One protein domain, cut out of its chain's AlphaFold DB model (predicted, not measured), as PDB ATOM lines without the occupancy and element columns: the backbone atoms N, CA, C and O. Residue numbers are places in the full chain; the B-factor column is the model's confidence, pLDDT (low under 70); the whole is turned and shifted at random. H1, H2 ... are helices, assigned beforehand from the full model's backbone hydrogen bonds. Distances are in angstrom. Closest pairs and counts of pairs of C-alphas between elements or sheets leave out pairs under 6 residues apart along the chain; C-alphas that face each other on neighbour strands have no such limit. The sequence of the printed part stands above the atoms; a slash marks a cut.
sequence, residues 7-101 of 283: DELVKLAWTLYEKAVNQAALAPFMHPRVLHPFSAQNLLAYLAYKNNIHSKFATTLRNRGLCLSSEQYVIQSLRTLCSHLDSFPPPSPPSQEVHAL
ATOM      1  N   ASP A   7     243.792 168.025 263.163       95.00
ATOM      2  CA  ASP A   7     243.778 168.600 264.515       95.00
ATOM      3  C   ASP A   7     244.573 169.908 264.623       95.00
ATOM      4  O   ASP A   7     244.168 170.839 265.321       95.00
ATOM      5  N   GLU A   8     245.708 170.013 263.925       94.94
ATOM      6  CA  GLU A   8     246.472 171.263 263.863       94.94
ATOM      7  C   GLU A   8     245.693 172.366 263.141       94.94
ATOM      8  O   GLU A   8     245.707 173.513 263.590       94.94
ATOM      9  N   LEU A   9     244.983 172.039 262.055       93.69
ATOM     10  CA  LEU A   9     244.145 173.014 261.354       93.69
ATOM     11  C   LEU A   9     242.998 173.509 262.237       93.69
ATOM     12  O   LEU A   9     242.757 174.716 262.278       93.69
ATOM     13  N   VAL A  10     242.339 172.601 262.963       94.94
ATOM     14  CA  VAL A  10     241.273 172.929 263.920       94.94
ATOM     15  C   VAL A  10     241.791 173.886 264.991       94.94
ATOM     16  O   VAL A  10     241.220 174.959 265.196       94.94
ATOM     17  N   LYS A  11     242.920 173.552 265.631       95.56
ATOM     18  CA  LYS A  11     243.529 174.382 266.685       95.56
ATOM     19  C   LYS A  11     243.903 175.776 266.184       95.56
ATOM     20  O   LYS A  11     243.647 176.770 266.869       95.56
ATOM     21  N   LEU A  12     244.495 175.864 264.992       94.56
ATOM     22  CA  LEU A  12     244.881 177.138 264.384       94.56
ATOM     23  C   LEU A  12     243.660 177.987 264.008       94.56
ATOM     24  O   LEU A  12     243.639 179.179 264.314       94.56
ATOM     25  N   ALA A  13     242.633 177.387 263.400       94.25
ATOM     26  CA  ALA A  13     241.387 178.078 263.072       94.25
ATOM     27  C   ALA A  13     240.690 178.612 264.334       94.25
ATOM     28  O   ALA A  13     240.316 179.786 264.376       94.25
ATOM     29  N   TRP A  14     240.604 177.792 265.386       95.19
ATOM     30  CA  TRP A  14     240.036 178.190 266.675       95.19
ATOM     31  C   TRP A  14     240.800 179.352 267.306       95.19
ATOM     32  O   TRP A  14     240.204 180.349 267.706       95.19
ATOM     33  N   THR A  15     242.130 179.262 267.340       95.19
ATOM     34  CA  THR A  15     242.978 180.312 267.917       95.19
ATOM     35  C   THR A  15     242.811 181.634 267.165       95.19
ATOM     36  O   THR A  15     242.773 182.700 267.781       95.19
ATOM     37  N   LEU A  16     242.691 181.596 265.833       94.00
ATOM     38  CA  LEU A  16     242.409 182.792 265.035       94.00
ATOM     39  C   LEU A  16     241.030 183.375 265.351       94.00
ATOM     40  O   LEU A  16     240.913 184.592 265.505       94.00
ATOM     41  N   TYR A  17     240.009 182.524 265.463       94.12
ATOM     42  CA  TYR A  17     238.659 182.932 265.843       94.12
ATOM     43  C   TYR A  17     238.642 183.628 267.211       94.12
ATOM     44  O   TYR A  17     238.159 184.754 267.327       94.12
ATOM     45  N   GLU A  18     239.221 182.994 268.228       94.38
ATOM     46  CA  GLU A  18     239.247 183.503 269.599       94.38
ATOM     47  C   GLU A  18     239.974 184.850 269.688       94.38
ATOM     48  O   GLU A  18     239.446 185.812 270.248       94.38
ATOM     49  N   LYS A  19     241.144 184.968 269.047       94.50
ATOM     50  CA  LYS A  19     241.879 186.239 268.972       94.50
ATOM     51  C   LYS A  19     241.060 187.337 268.294       94.50
ATOM     52  O   LYS A  19     241.069 188.471 268.765       94.50
ATOM     53  N   ALA A  20     240.352 187.020 267.211       93.06
ATOM     54  CA  ALA A  20     239.525 187.989 266.499       93.06
ATOM     55  C   ALA A  20     238.338 188.477 267.348       93.06
ATOM     56  O   ALA A  20     238.083 189.681 267.390       93.06
ATOM     57  N   VAL A  21     237.648 187.572 268.050       92.06
ATOM     58  CA  VAL A  21     236.535 187.912 268.955       92.06
ATOM     59  C   VAL A  21     237.019 188.749 270.134       92.06
ATOM     60  O   VAL A  21     236.452 189.810 270.401       92.06
ATOM     61  N   ASN A  22     238.096 188.319 270.795       92.50
ATOM     62  CA  ASN A  22     238.656 189.028 271.943       92.50
ATOM     63  C   ASN A  22     239.112 190.436 271.553       92.50
ATOM     64  O   ASN A  22     238.818 191.392 272.264       92.50
ATOM     65  N   GLN A  23     239.759 190.592 270.393       91.94
ATOM     66  CA  GLN A  23     240.180 191.909 269.922       91.94
ATOM     67  C   GLN A  23     238.991 192.794 269.536       91.94
ATOM     68  O   GLN A  23     238.998 193.986 269.835       91.94
ATOM     69  N   ALA A  24     237.959 192.242 268.893       90.00
ATOM     70  CA  ALA A  24     236.754 192.996 268.554       90.00
ATOM     71  C   ALA A  24     236.023 193.518 269.800       90.00
ATOM     72  O   ALA A  24     235.534 194.645 269.787       90.00
ATOM     73  N   ALA A  25     235.998 192.743 270.888       88.44
ATOM     74  CA  ALA A  25     235.388 193.149 272.154       88.44
ATOM     75  C   ALA A  25     236.064 194.377 272.799       88.44
ATOM     76  O   ALA A  25     235.439 195.053 273.611       88.44
ATOM     77  N   LEU A  26     237.303 194.706 272.408       87.75
ATOM     78  CA  LEU A  26     238.023 195.901 272.867       87.75
ATOM     79  C   LEU A  26     237.596 197.191 272.150       87.75
ATOM     80  O   LEU A  26     238.121 198.260 272.470       87.75
ATOM     81  N   ALA A  27     236.698 197.120 271.159       79.88
ATOM     82  CA  ALA A  27     236.235 198.302 270.440       79.88
ATOM     83  C   ALA A  27     235.662 199.338 271.429       79.88
ATOM     84  O   ALA A  27     234.752 199.010 272.197       79.88
ATOM     85  N   PRO A  28     236.170 200.584 271.435       67.62
ATOM     86  CA  PRO A  28     235.709 201.591 272.376       67.62
ATOM     87  C   PRO A  28     234.233 201.922 272.131       67.62
ATOM     88  O   PRO A  28     233.770 202.010 270.996       67.62
ATOM     89  N   PHE A  29     233.500 202.158 273.219       64.50
ATOM     90  CA  PHE A  29     232.058 202.416 273.170       64.50
ATOM     91  C   PHE A  29     231.703 203.797 272.590       64.50
ATOM     92  O   PHE A  29     230.572 204.029 272.167       64.50
ATOM     93  N   MET A  30     232.658 204.733 272.558       61.06
ATOM     94  CA  MET A  30     232.402 206.102 272.117       61.06
ATOM     95  C   MET A  30     232.656 206.262 270.622       61.06
ATOM     96  O   MET A  30     233.759 206.595 270.186       61.06
ATOM     97  N   HIS A  31     231.598 206.086 269.838       63.44
ATOM     98  CA  HIS A  31     231.569 206.548 268.460       63.44
ATOM     99  C   HIS A  31     230.408 207.522 268.234       63.44
ATOM    100  O   HIS A  31     229.351 207.353 268.837       63.44
ATOM    101  N   PRO A  32     230.551 208.510 267.327       64.75
ATOM    102  CA  PRO A  32     229.513 209.516 267.086       64.75
ATOM    103  C   PRO A  32     228.169 208.955 266.593       64.75
ATOM    104  O   PRO A  32     227.187 209.687 266.556       64.75
ATOM    105  N   ARG A  33     228.118 207.691 266.147       67.31
ATOM    106  CA  ARG A  33     226.931 207.068 265.548       67.31
ATOM    107  C   ARG A  33     226.782 205.610 265.980       67.31
ATOM    108  O   ARG A  33     227.769 204.881 266.063       67.31
ATOM    109  N   VAL A  34     225.528 205.176 266.133       67.25
ATOM    110  CA  VAL A  34     225.105 203.852 266.642       67.25
ATOM    111  C   VAL A  34     225.704 202.671 265.862       67.25
ATOM    112  O   VAL A  34     225.953 201.621 266.438       67.25
ATOM    113  N   LEU A  35     225.991 202.843 264.566       69.38
ATOM    114  CA  LEU A  35     226.470 201.764 263.686       69.38
ATOM    115  C   LEU A  35     228.000 201.699 263.534       69.38
ATOM    116  O   LEU A  35     228.528 200.803 262.876       69.38
ATOM    117  N   HIS A  36     228.744 202.661 264.080       75.38
ATOM    118  CA  HIS A  36     230.212 202.677 264.020       75.38
ATOM    119  C   HIS A  36     230.903 201.568 264.838       75.38
ATOM    120  O   HIS A  36     231.921 201.068 264.347       75.38
ATOM    121  N   PRO A  37     230.364 201.115 265.992       78.94
ATOM    122  CA  PRO A  37     230.938 200.005 266.747       78.94
ATOM    123  C   PRO A  37     231.145 198.737 265.909       78.94
ATOM    124  O   PRO A  37     232.211 198.145 265.989       78.94
ATOM    125  N   PHE A  38     230.211 198.373 265.021       80.06
ATOM    126  CA  PHE A  38     230.351 197.178 264.171       80.06
ATOM    127  C   PHE A  38     231.568 197.237 263.239       80.06
ATOM    128  O   PHE A  38     232.271 196.248 263.044       80.06
ATOM    129  N   SER A  39     231.841 198.406 262.656       82.75
ATOM    130  CA  SER A  39     233.002 198.579 261.776       82.75
ATOM    131  C   SER A  39     234.309 198.609 262.557       82.75
ATOM    132  O   SER A  39     235.298 198.061 262.080       82.75
ATOM    133  N   ALA A  40     234.309 199.201 263.753       85.88
ATOM    134  CA  ALA A  40     235.455 199.160 264.653       85.88
ATOM    135  C   ALA A  40     235.750 197.721 265.105       85.88
ATOM    136  O   ALA A  40     236.885 197.270 264.998       85.88
ATOM    137  N   GLN A  41     234.720 196.973 265.510       87.38
ATOM    138  CA  GLN A  41     234.807 195.556 265.861       87.38
ATOM    139  C   GLN A  41     235.359 194.720 264.702       87.38
ATOM    140  O   GLN A  41     236.312 193.968 264.898       87.38
ATOM    141  N   ASN A  42     234.821 194.878 263.485       88.62
ATOM    142  CA  ASN A  42     235.322 194.144 262.322       88.62
ATOM    143  C   ASN A  42     236.760 194.548 261.953       88.62
ATOM    144  O   ASN A  42     237.552 193.679 261.606       88.62
ATOM    145  N   LEU A  43     237.134 195.829 262.069       90.50
ATOM    146  CA  LEU A  43     238.514 196.280 261.850       90.50
ATOM    147  C   LEU A  43     239.475 195.671 262.880       90.50
ATOM    148  O   LEU A  43     240.546 195.194 262.517       90.50
ATOM    149  N   LEU A  44     239.098 195.654 264.156       91.62
ATOM    150  CA  LEU A  44     239.896 195.051 265.220       91.62
ATOM    151  C   LEU A  44     240.036 193.535 265.039       91.62
ATOM    152  O   LEU A  44     241.148 193.012 265.127       91.62
ATOM    153  N   ALA A  45     238.948 192.845 264.690       91.88
ATOM    154  CA  ALA A  45     238.979 191.435 264.306       91.88
ATOM    155  C   ALA A  45     239.889 191.194 263.092       91.88
ATOM    156  O   ALA A  45     240.691 190.263 263.096       91.88
ATOM    157  N   TYR A  46     239.798 192.049 262.070       93.06
ATOM    158  CA  TYR A  46     240.630 191.989 260.871       93.06
ATOM    159  C   TYR A  46     242.117 192.164 261.191       93.06
ATOM    160  O   TYR A  46     242.941 191.399 260.691       93.06
ATOM    161  N   LEU A  47     242.471 193.128 262.043       93.50
ATOM    162  CA  LEU A  47     243.852 193.350 262.472       93.50
ATOM    163  C   LEU A  47     244.383 192.158 263.276       93.50
ATOM    164  O   LEU A  47     245.487 191.687 263.003       93.50
ATOM    165  N   ALA A  48     243.592 191.620 264.209       94.06
ATOM    166  CA  ALA A  48     243.954 190.407 264.940       94.06
ATOM    167  C   ALA A  48     244.173 189.225 263.988       94.06
ATOM    168  O   ALA A  48     245.191 188.544 264.076       94.06
ATOM    169  N   TYR A  49     243.269 189.025 263.031       92.94
ATOM    170  CA  TYR A  49     243.410 188.012 261.992       92.94
ATOM    171  C   TYR A  49     244.697 188.196 261.173       92.94
ATOM    172  O   TYR A  49     245.511 187.275 261.100       92.94
ATOM    173  N   LYS A  50     244.926 189.383 260.596       92.81
ATOM    174  CA  LYS A  50     246.095 189.657 259.744       92.81
ATOM    175  C   LYS A  50     247.419 189.529 260.488       92.81
ATOM    176  O   LYS A  50     248.379 189.044 259.900       92.81
ATOM    177  N   ASN A  51     247.461 189.900 261.766       93.56
ATOM    178  CA  ASN A  51     248.666 189.782 262.587       93.56
ATOM    179  C   ASN A  51     248.979 188.338 263.010       93.56
ATOM    180  O   ASN A  51     250.096 188.069 263.442       93.56
ATOM    181  N   ASN A  52     248.014 187.416 262.923       93.50
ATOM    182  CA  ASN A  52     248.165 186.048 263.428       93.50
ATOM    183  C   ASN A  52     248.040 184.962 262.351       93.50
ATOM    184  O   ASN A  52     248.351 183.805 262.628       93.50
ATOM    185  N   ILE A  53     247.594 185.283 261.131       91.75
ATOM    186  CA  ILE A  53     247.522 184.293 260.053       91.75
ATOM    187  C   ILE A  53     248.921 183.941 259.528       91.75
ATOM    188  O   ILE A  53     249.681 184.788 259.062       91.75
ATOM    189  N   HIS A  54     249.238 182.648 259.537       89.19
ATOM    190  CA  HIS A  54     250.455 182.109 258.939       89.19
ATOM    191  C   HIS A  54     250.260 181.782 257.452       89.19
ATOM    192  O   HIS A  54     249.267 181.162 257.064       89.19
ATOM    193  N   SER A  55     251.250 182.112 256.616       89.94
ATOM    194  CA  SER A  55     251.220 181.837 255.169       89.94
ATOM    195  C   SER A  55     251.048 180.348 254.856       89.94
ATOM    196  O   SER A  55     250.217 179.987 254.028       89.94
ATOM    197  N   LYS A  56     251.763 179.468 255.571       92.06
ATOM    198  CA  LYS A  56     251.647 178.010 255.413       92.06
ATOM    199  C   LYS A  56     250.226 177.519 255.709       92.06
ATOM    200  O   LYS A  56     249.704 176.685 254.972       92.06
ATOM    201  N   PHE A  57     249.597 178.044 256.763       91.75
ATOM    202  CA  PHE A  57     248.223 177.698 257.137       91.75
ATOM    203  C   PHE A  57     247.240 178.133 256.045       91.75
ATOM    204  O   PHE A  57     246.480 177.310 255.543       91.75
ATOM    205  N   ALA A  58     247.340 179.386 255.585       90.44
ATOM    206  CA  ALA A  58     246.501 179.911 254.508       90.44
ATOM    207  C   ALA A  58     246.643 179.118 253.195       90.44
ATOM    208  O   ALA A  58     245.643 178.820 252.541       90.44
ATOM    209  N   THR A  59     247.867 178.737 252.818       90.94
ATOM    210  CA  THR A  59     248.117 177.892 251.640       90.94
ATOM    211  C   THR A  59     247.523 176.496 251.808       90.94
ATOM    212  O   THR A  59     246.901 175.986 250.883       90.94
ATOM    213  N   THR A  60     247.652 175.894 252.993       92.50
ATOM    214  CA  THR A  60     247.096 174.559 253.267       92.50
ATOM    215  C   THR A  60     245.572 174.564 253.171       92.50
ATOM    216  O   THR A  60     245.001 173.687 252.529       92.50
ATOM    217  N   LEU A  61     244.912 175.577 253.745       91.25
ATOM    218  CA  LEU A  61     243.464 175.754 253.611       91.25
ATOM    219  C   LEU A  61     243.051 175.872 252.141       91.25
ATOM    220  O   LEU A  61     242.161 175.150 251.696       91.25
ATOM    221  N   ARG A  62     243.753 176.713 251.369       90.19
ATOM    222  CA  ARG A  62     243.482 176.908 249.939       90.19
ATOM    223  C   ARG A  62     243.624 175.612 249.144       90.19
ATOM    224  O   ARG A  62     242.764 175.322 248.319       90.19
ATOM    225  N   ASN A  63     244.663 174.825 249.416       90.50
ATOM    226  CA  ASN A  63     244.879 173.528 248.770       90.50
ATOM    227  C   ASN A  63     243.761 172.520 249.093       90.50
ATOM    228  O   ASN A  63     243.515 171.616 248.304       90.50
ATOM    229  N   ARG A  64     243.059 172.695 250.222       90.00
ATOM    230  CA  ARG A  64     241.872 171.913 250.610       90.00
ATOM    231  C   ARG A  64     240.543 172.543 250.166       90.00
ATOM    232  O   ARG A  64     239.490 172.096 250.600       90.00
ATOM    233  N   GLY A  65     240.573 173.590 249.339       89.88
ATOM    234  CA  GLY A  65     239.372 174.288 248.868       89.88
ATOM    235  C   GLY A  65     238.716 175.213 249.902       89.88
ATOM    236  O   GLY A  65     237.651 175.765 249.636       89.88
ATOM    237  N   LEU A  66     239.344 175.428 251.062       88.31
ATOM    238  CA  LEU A  66     238.860 176.339 252.098       88.31
ATOM    239  C   LEU A  66     239.474 177.728 251.897       88.31
ATOM    240  O   LEU A  66     240.695 177.888 251.848       88.31
ATOM    241  N   CYS A  67     238.633 178.759 251.795       77.81
ATOM    242  CA  CYS A  67     239.077 180.133 251.572       77.81
ATOM    243  C   CYS A  67     238.595 181.070 252.684       77.81
ATOM    244  O   CYS A  67     237.401 181.187 252.946       77.81
ATOM    245  N   LEU A  68     239.540 181.782 253.296       72.50
ATOM    246  CA  LEU A  68     239.285 182.896 254.206       72.50
ATOM    247  C   LEU A  68     239.356 184.208 253.416       72.50
ATOM    248  O   LEU A  68     240.401 184.860 253.383       72.50
ATOM    249  N   SER A  69     238.278 184.562 252.717       63.59
ATOM    250  CA  SER A  69     238.270 185.706 251.790       63.59
ATOM    251  C   SER A  69     237.556 186.955 252.304       63.59
ATOM    252  O   SER A  69     237.748 188.022 251.725       63.59
ATOM    253  N   SER A  70     236.737 186.875 253.356       71.38
ATOM    254  CA  SER A  70     235.912 188.027 253.730       71.38
ATOM    255  C   SER A  70     236.625 188.968 254.694       71.38
ATOM    256  O   SER A  70     236.752 188.697 255.886       71.38
ATOM    257  N   GLU A  71     237.023 190.125 254.177       79.69
ATOM    258  CA  GLU A  71     237.449 191.272 254.989       79.69
ATOM    259  C   GLU A  71     236.245 192.008 255.608       79.69
ATOM    260  O   GLU A  71     236.389 192.767 256.563       79.69
ATOM    261  N   GLN A  72     235.039 191.761 255.086       81.12
ATOM    262  CA  GLN A  72     233.794 192.404 255.515       81.12
ATOM    263  C   GLN A  72     233.163 191.727 256.739       81.12
ATOM    264  O   GLN A  72     232.510 192.395 257.535       81.12
ATOM    265  N   TYR A  73     233.365 190.413 256.881       86.62
ATOM    266  CA  TYR A  73     232.748 189.584 257.916       86.62
ATOM    267  C   TYR A  73     233.786 188.639 258.536       86.62
ATOM    268  O   TYR A  73     233.675 187.416 258.419       86.62
ATOM    269  N   VAL A  74     234.826 189.196 259.167       90.38
ATOM    270  CA  VAL A  74     236.001 188.417 259.600       90.38
ATOM    271  C   VAL A  74     235.632 187.340 260.620       90.38
ATOM    272  O   VAL A  74     235.938 186.168 260.408       90.38
ATOM    273  N   ILE A  75     234.925 187.707 261.696       90.44
ATOM    274  CA  ILE A  75     234.538 186.762 262.760       90.44
ATOM    275  C   ILE A  75     233.621 185.662 262.211       90.44
ATOM    276  O   ILE A  75     233.856 184.485 262.474       90.44
ATOM    277  N   GLN A  76     232.625 186.029 261.398       89.00
ATOM    278  CA  GLN A  76     231.712 185.063 260.784       89.00
ATOM    279  C   GLN A  76     232.455 184.106 259.844       89.00
ATOM    280  O   GLN A  76     232.189 182.911 259.852       89.00
ATOM    281  N   SER A  77     233.425 184.603 259.075       90.56
ATOM    282  CA  SER A  77     234.211 183.767 258.160       90.56
ATOM    283  C   SER A  77     235.129 182.802 258.902       90.56
ATOM    284  O   SER A  77     235.247 181.645 258.506       90.56
ATOM    285  N   LEU A  78     235.744 183.248 260.001       91.94
ATOM    286  CA  LEU A  78     236.538 182.385 260.877       91.94
ATOM    287  C   LEU A  78     235.660 181.337 261.568       91.94
ATOM    288  O   LEU A  78     236.040 180.173 261.624       91.94
ATOM    289  N   ARG A  79     234.459 181.714 262.019       91.62
ATOM    290  CA  ARG A  79     233.460 180.779 262.550       91.62
ATOM    291  C   ARG A  79     233.083 179.721 261.515       91.62
ATOM    292  O   ARG A  79     233.116 178.538 261.835       91.62
ATOM    293  N   THR A  80     232.756 180.132 260.289       91.38
ATOM    294  CA  THR A  80     232.431 179.217 259.184       91.38
ATOM    295  C   THR A  80     233.599 178.287 258.868       91.38
ATOM    296  O   THR A  80     233.382 177.096 258.671       91.38
ATOM    297  N   LEU A  81     234.837 178.794 258.876       92.62
ATOM    298  CA  LEU A  81     236.019 177.948 258.736       92.62
ATOM    299  C   LEU A  81     236.098 176.904 259.853       92.62
ATOM    300  O   LEU A  81     236.300 175.734 259.547       92.62
ATOM    301  N   CYS A  82     235.937 177.304 261.118       93.38
ATOM    302  CA  CYS A  82     235.922 176.356 262.229       93.38
ATOM    303  C   CYS A  82     234.852 175.280 262.007       93.38
ATOM    304  O   CYS A  82     235.150 174.102 262.157       93.38
ATOM    305  N   SER A  83     233.642 175.664 261.581       92.38
ATOM    306  CA  SER A  83     232.550 174.714 261.334       92.38
ATOM    307  C   SER A  83     232.840 173.743 260.186       92.38
ATOM    308  O   SER A  83     232.476 172.581 260.286       92.38
ATOM    309  N   HIS A  84     233.533 174.177 259.127       92.75
ATOM    310  CA  HIS A  84     234.003 173.279 258.059       92.75
ATOM    311  C   HIS A  84     235.142 172.345 258.492       92.75
ATOM    312  O   HIS A  84     235.470 171.407 257.772       92.75
ATOM    313  N   LEU A  85     235.770 172.623 259.633       93.12
ATOM    314  CA  LEU A  85     236.772 171.775 260.272       93.12
ATOM    315  C   LEU A  85     236.173 171.045 261.489       93.12
ATOM    316  O   LEU A  85     236.896 170.741 262.427       93.12
ATOM    317  N   ASP A  86     234.853 170.832 261.514       94.19
ATOM    318  CA  ASP A  86     234.137 170.110 262.578       94.19
ATOM    319  C   ASP A  86     234.307 170.708 263.990       94.19
ATOM    320  O   ASP A  86     234.182 170.028 265.009       94.19
ATOM    321  N   SER A  87     234.550 172.020 264.065       93.38
ATOM    322  CA  SER A  87     234.701 172.773 265.307       93.38
ATOM    323  C   SER A  87     233.674 173.901 265.410       93.38
ATOM    324  O   SER A  87     233.555 174.761 264.537       93.38
ATOM    325  N   PHE A  88     232.954 173.966 266.528       92.62
ATOM    326  CA  PHE A  88     231.774 174.826 266.666       92.62
ATOM    327  C   PHE A  88     231.969 175.889 267.758       92.62
ATOM    328  O   PHE A  88     231.540 175.689 268.894       92.62
ATOM    329  N   PRO A  89     232.620 177.030 267.456       89.12
ATOM    330  CA  PRO A  89     232.759 178.112 268.427       89.12
ATOM    331  C   PRO A  89     231.397 178.729 268.811       89.12
ATOM    332  O   PRO A  89     230.412 178.558 268.083       89.12
ATOM    333  N   PRO A  90     231.300 179.491 269.918       86.00
ATOM    334  CA  PRO A  90     230.064 180.174 270.318       86.00
ATOM    335  C   PRO A  90     229.669 181.266 269.310       86.00
ATOM    336  O   PRO A  90     230.556 181.833 268.672       86.00
ATOM    337  N   PRO A  91     228.370 181.548 269.102       74.69
ATOM    338  CA  PRO A  91     227.912 182.574 268.162       74.69
ATOM    339  C   PRO A  91     228.440 183.963 268.530       74.69
ATOM    340  O   PRO A  91     228.460 184.345 269.696       74.69
ATOM    341  N   SER A  92     228.862 184.719 267.518       69.88
ATOM    342  CA  SER A  92     229.209 186.135 267.651       69.88
ATOM    343  C   SER A  92     227.966 187.013 267.448       69.88
ATOM    344  O   SER A  92     227.001 186.547 266.836       69.88
ATOM    345  N   PRO A  93     227.968 188.279 267.910       64.06
ATOM    346  CA  PRO A  93     226.882 189.213 267.621       64.06
ATOM    347  C   PRO A  93     226.588 189.300 266.112       64.06
ATOM    348  O   PRO A  93     227.505 189.131 265.298       64.06
ATOM    349  N   PRO A  94     225.319 189.541 265.731       62.12
ATOM    350  CA  PRO A  94     224.907 189.562 264.337       62.12
ATOM    351  C   PRO A  94     225.689 190.632 263.579       62.12
ATOM    352  O   PRO A  94     225.805 191.779 264.014       62.12
ATOM    353  N   SER A  95     226.225 190.255 262.421       62.75
ATOM    354  CA  SER A  95     226.797 191.216 261.494       62.75
ATOM    355  C   SER A  95     225.670 192.009 260.836       62.75
ATOM    356  O   SER A  95     224.797 191.420 260.200       62.75
ATOM    357  N   GLN A  96     225.696 193.334 260.962       67.44
ATOM    358  CA  GLN A  96     224.810 194.210 260.192       67.44
ATOM    359  C   GLN A  96     225.040 193.994 258.686       67.44
ATOM    360  O   GLN A  96     226.157 193.674 258.274       67.44
ATOM    361  N   GLU A  97     224.021 194.224 257.854       74.00
ATOM    362  CA  GLU A  97     224.188 194.223 256.398       74.00
ATOM    363  C   GLU A  97     225.222 195.279 255.970       74.00
ATOM    364  O   GLU A  97     224.933 196.479 255.892       74.00
ATOM    365  N   VAL A  98     226.446 194.832 255.663       76.12
ATOM    366  CA  VAL A  98     227.582 195.704 255.315       76.12
ATOM    367  C   VAL A  98     227.255 196.581 254.108       76.12
ATOM    368  O   VAL A  98     227.665 197.739 254.058       76.12
ATOM    369  N   HIS A  99     226.469 196.072 253.158       77.25
ATOM    370  CA  HIS A  99     226.066 196.822 251.969       77.25
ATOM    371  C   HIS A  99     225.104 197.972 252.277       77.25
ATOM    372  O   HIS A  99     225.281 199.062 251.730       77.25
ATOM    373  N   ALA A 100     224.124 197.761 253.160       80.50
ATOM    374  CA  ALA A 100     223.205 198.817 253.576       80.50
ATOM    375  C   ALA A 100     223.965 199.925 254.320       80.50
ATOM    376  O   ALA A 100     223.867 201.097 253.960       80.50
ATOM    377  N   LEU A 101     224.829 199.536 255.264       80.94
ATOM    378  CA  LEU A 101     225.672 200.457 256.027       80.94
ATOM    379  C   LEU A 101     226.665 201.228 255.143       80.94
ATOM    380  O   LEU A 101     226.873 202.427 255.321       80.94
TER     381      LEU A 101
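What this domain is: This is residues 7 to 101 of the 283 residues of the protein "Pyruvate kinase" of Bacillus sp. PK3_68 (UniProt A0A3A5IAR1). Helices H1 and H2 form a splayed hairpin, and H4 packs on both of them, making a core of three helices. The short helix H3 sits at the end of the core where H1 begins; at the other end lie the loop of residues 26 to 35 and the small H5, reached by a strand-free tail, residues 85 to 97. The printed part has 95 residues with five named helices, H1 to H5 in chain order, and no named strand; the class is all helix. It is compact, with a radius of gyration of the C-alphas of 13.6 A, yet elongated, spanning 42 by 24 by 23 A.

How they stand to each other: H1, residues 7 to 25, touches H2, residues 36 to 52, closest at the C-alphas of Ala 20 and Ala 45, 4.1 A apart. This helical hairpin runs opposite ways at a tilt of 36 degrees, only just steep. H3, residues 55 to 63, is close to H1 but not clearly touching, with the C-alphas of Leu 9 and Phe 57 closest at 7.5 A. H4, residues 74 to 84, touches H1 at a shallow tilt of 25 degrees, opposite ways; the closest C-alphas, of Tyr 17 and Leu 78, are 5.4 A apart. H4 touches H2 at residues 42 to 49 alone, at a steep tilt of 56 degrees, the same way; the C-alphas of Tyr 46 and Val 74 are closest, 6.0 A apart. The packing is mostly crossed, only just, with one of three touching pairs at a shallow tilt. H5, residues 98 to 101, is near H2 and apart from H1 and H3. In H1, H2, H3 and H4 every O i to N i+4 pair is within hydrogen-bond range; H5 is too short for one.

Where its parts are: H1 begins at C-alpha 7 (243.778, 168.600, 264.515) and is 27.0 A long; H2 is 24.5 A, H4 15.3 A and H3 12.3 A. H5 ends at C-alpha 101 (225.672, 200.457, 256.027).

The domain as a whole: The C-alphas farthest apart, of Asp 7 and Pro 32, are 43.4 A apart. The printed part has no cut. The link from H2 to H3 is tight and that from H4 to H5 is long. Mean pLDDT of the printed part is 85.5; residues 28 to 35, 69 and 92 to 96 are under 70.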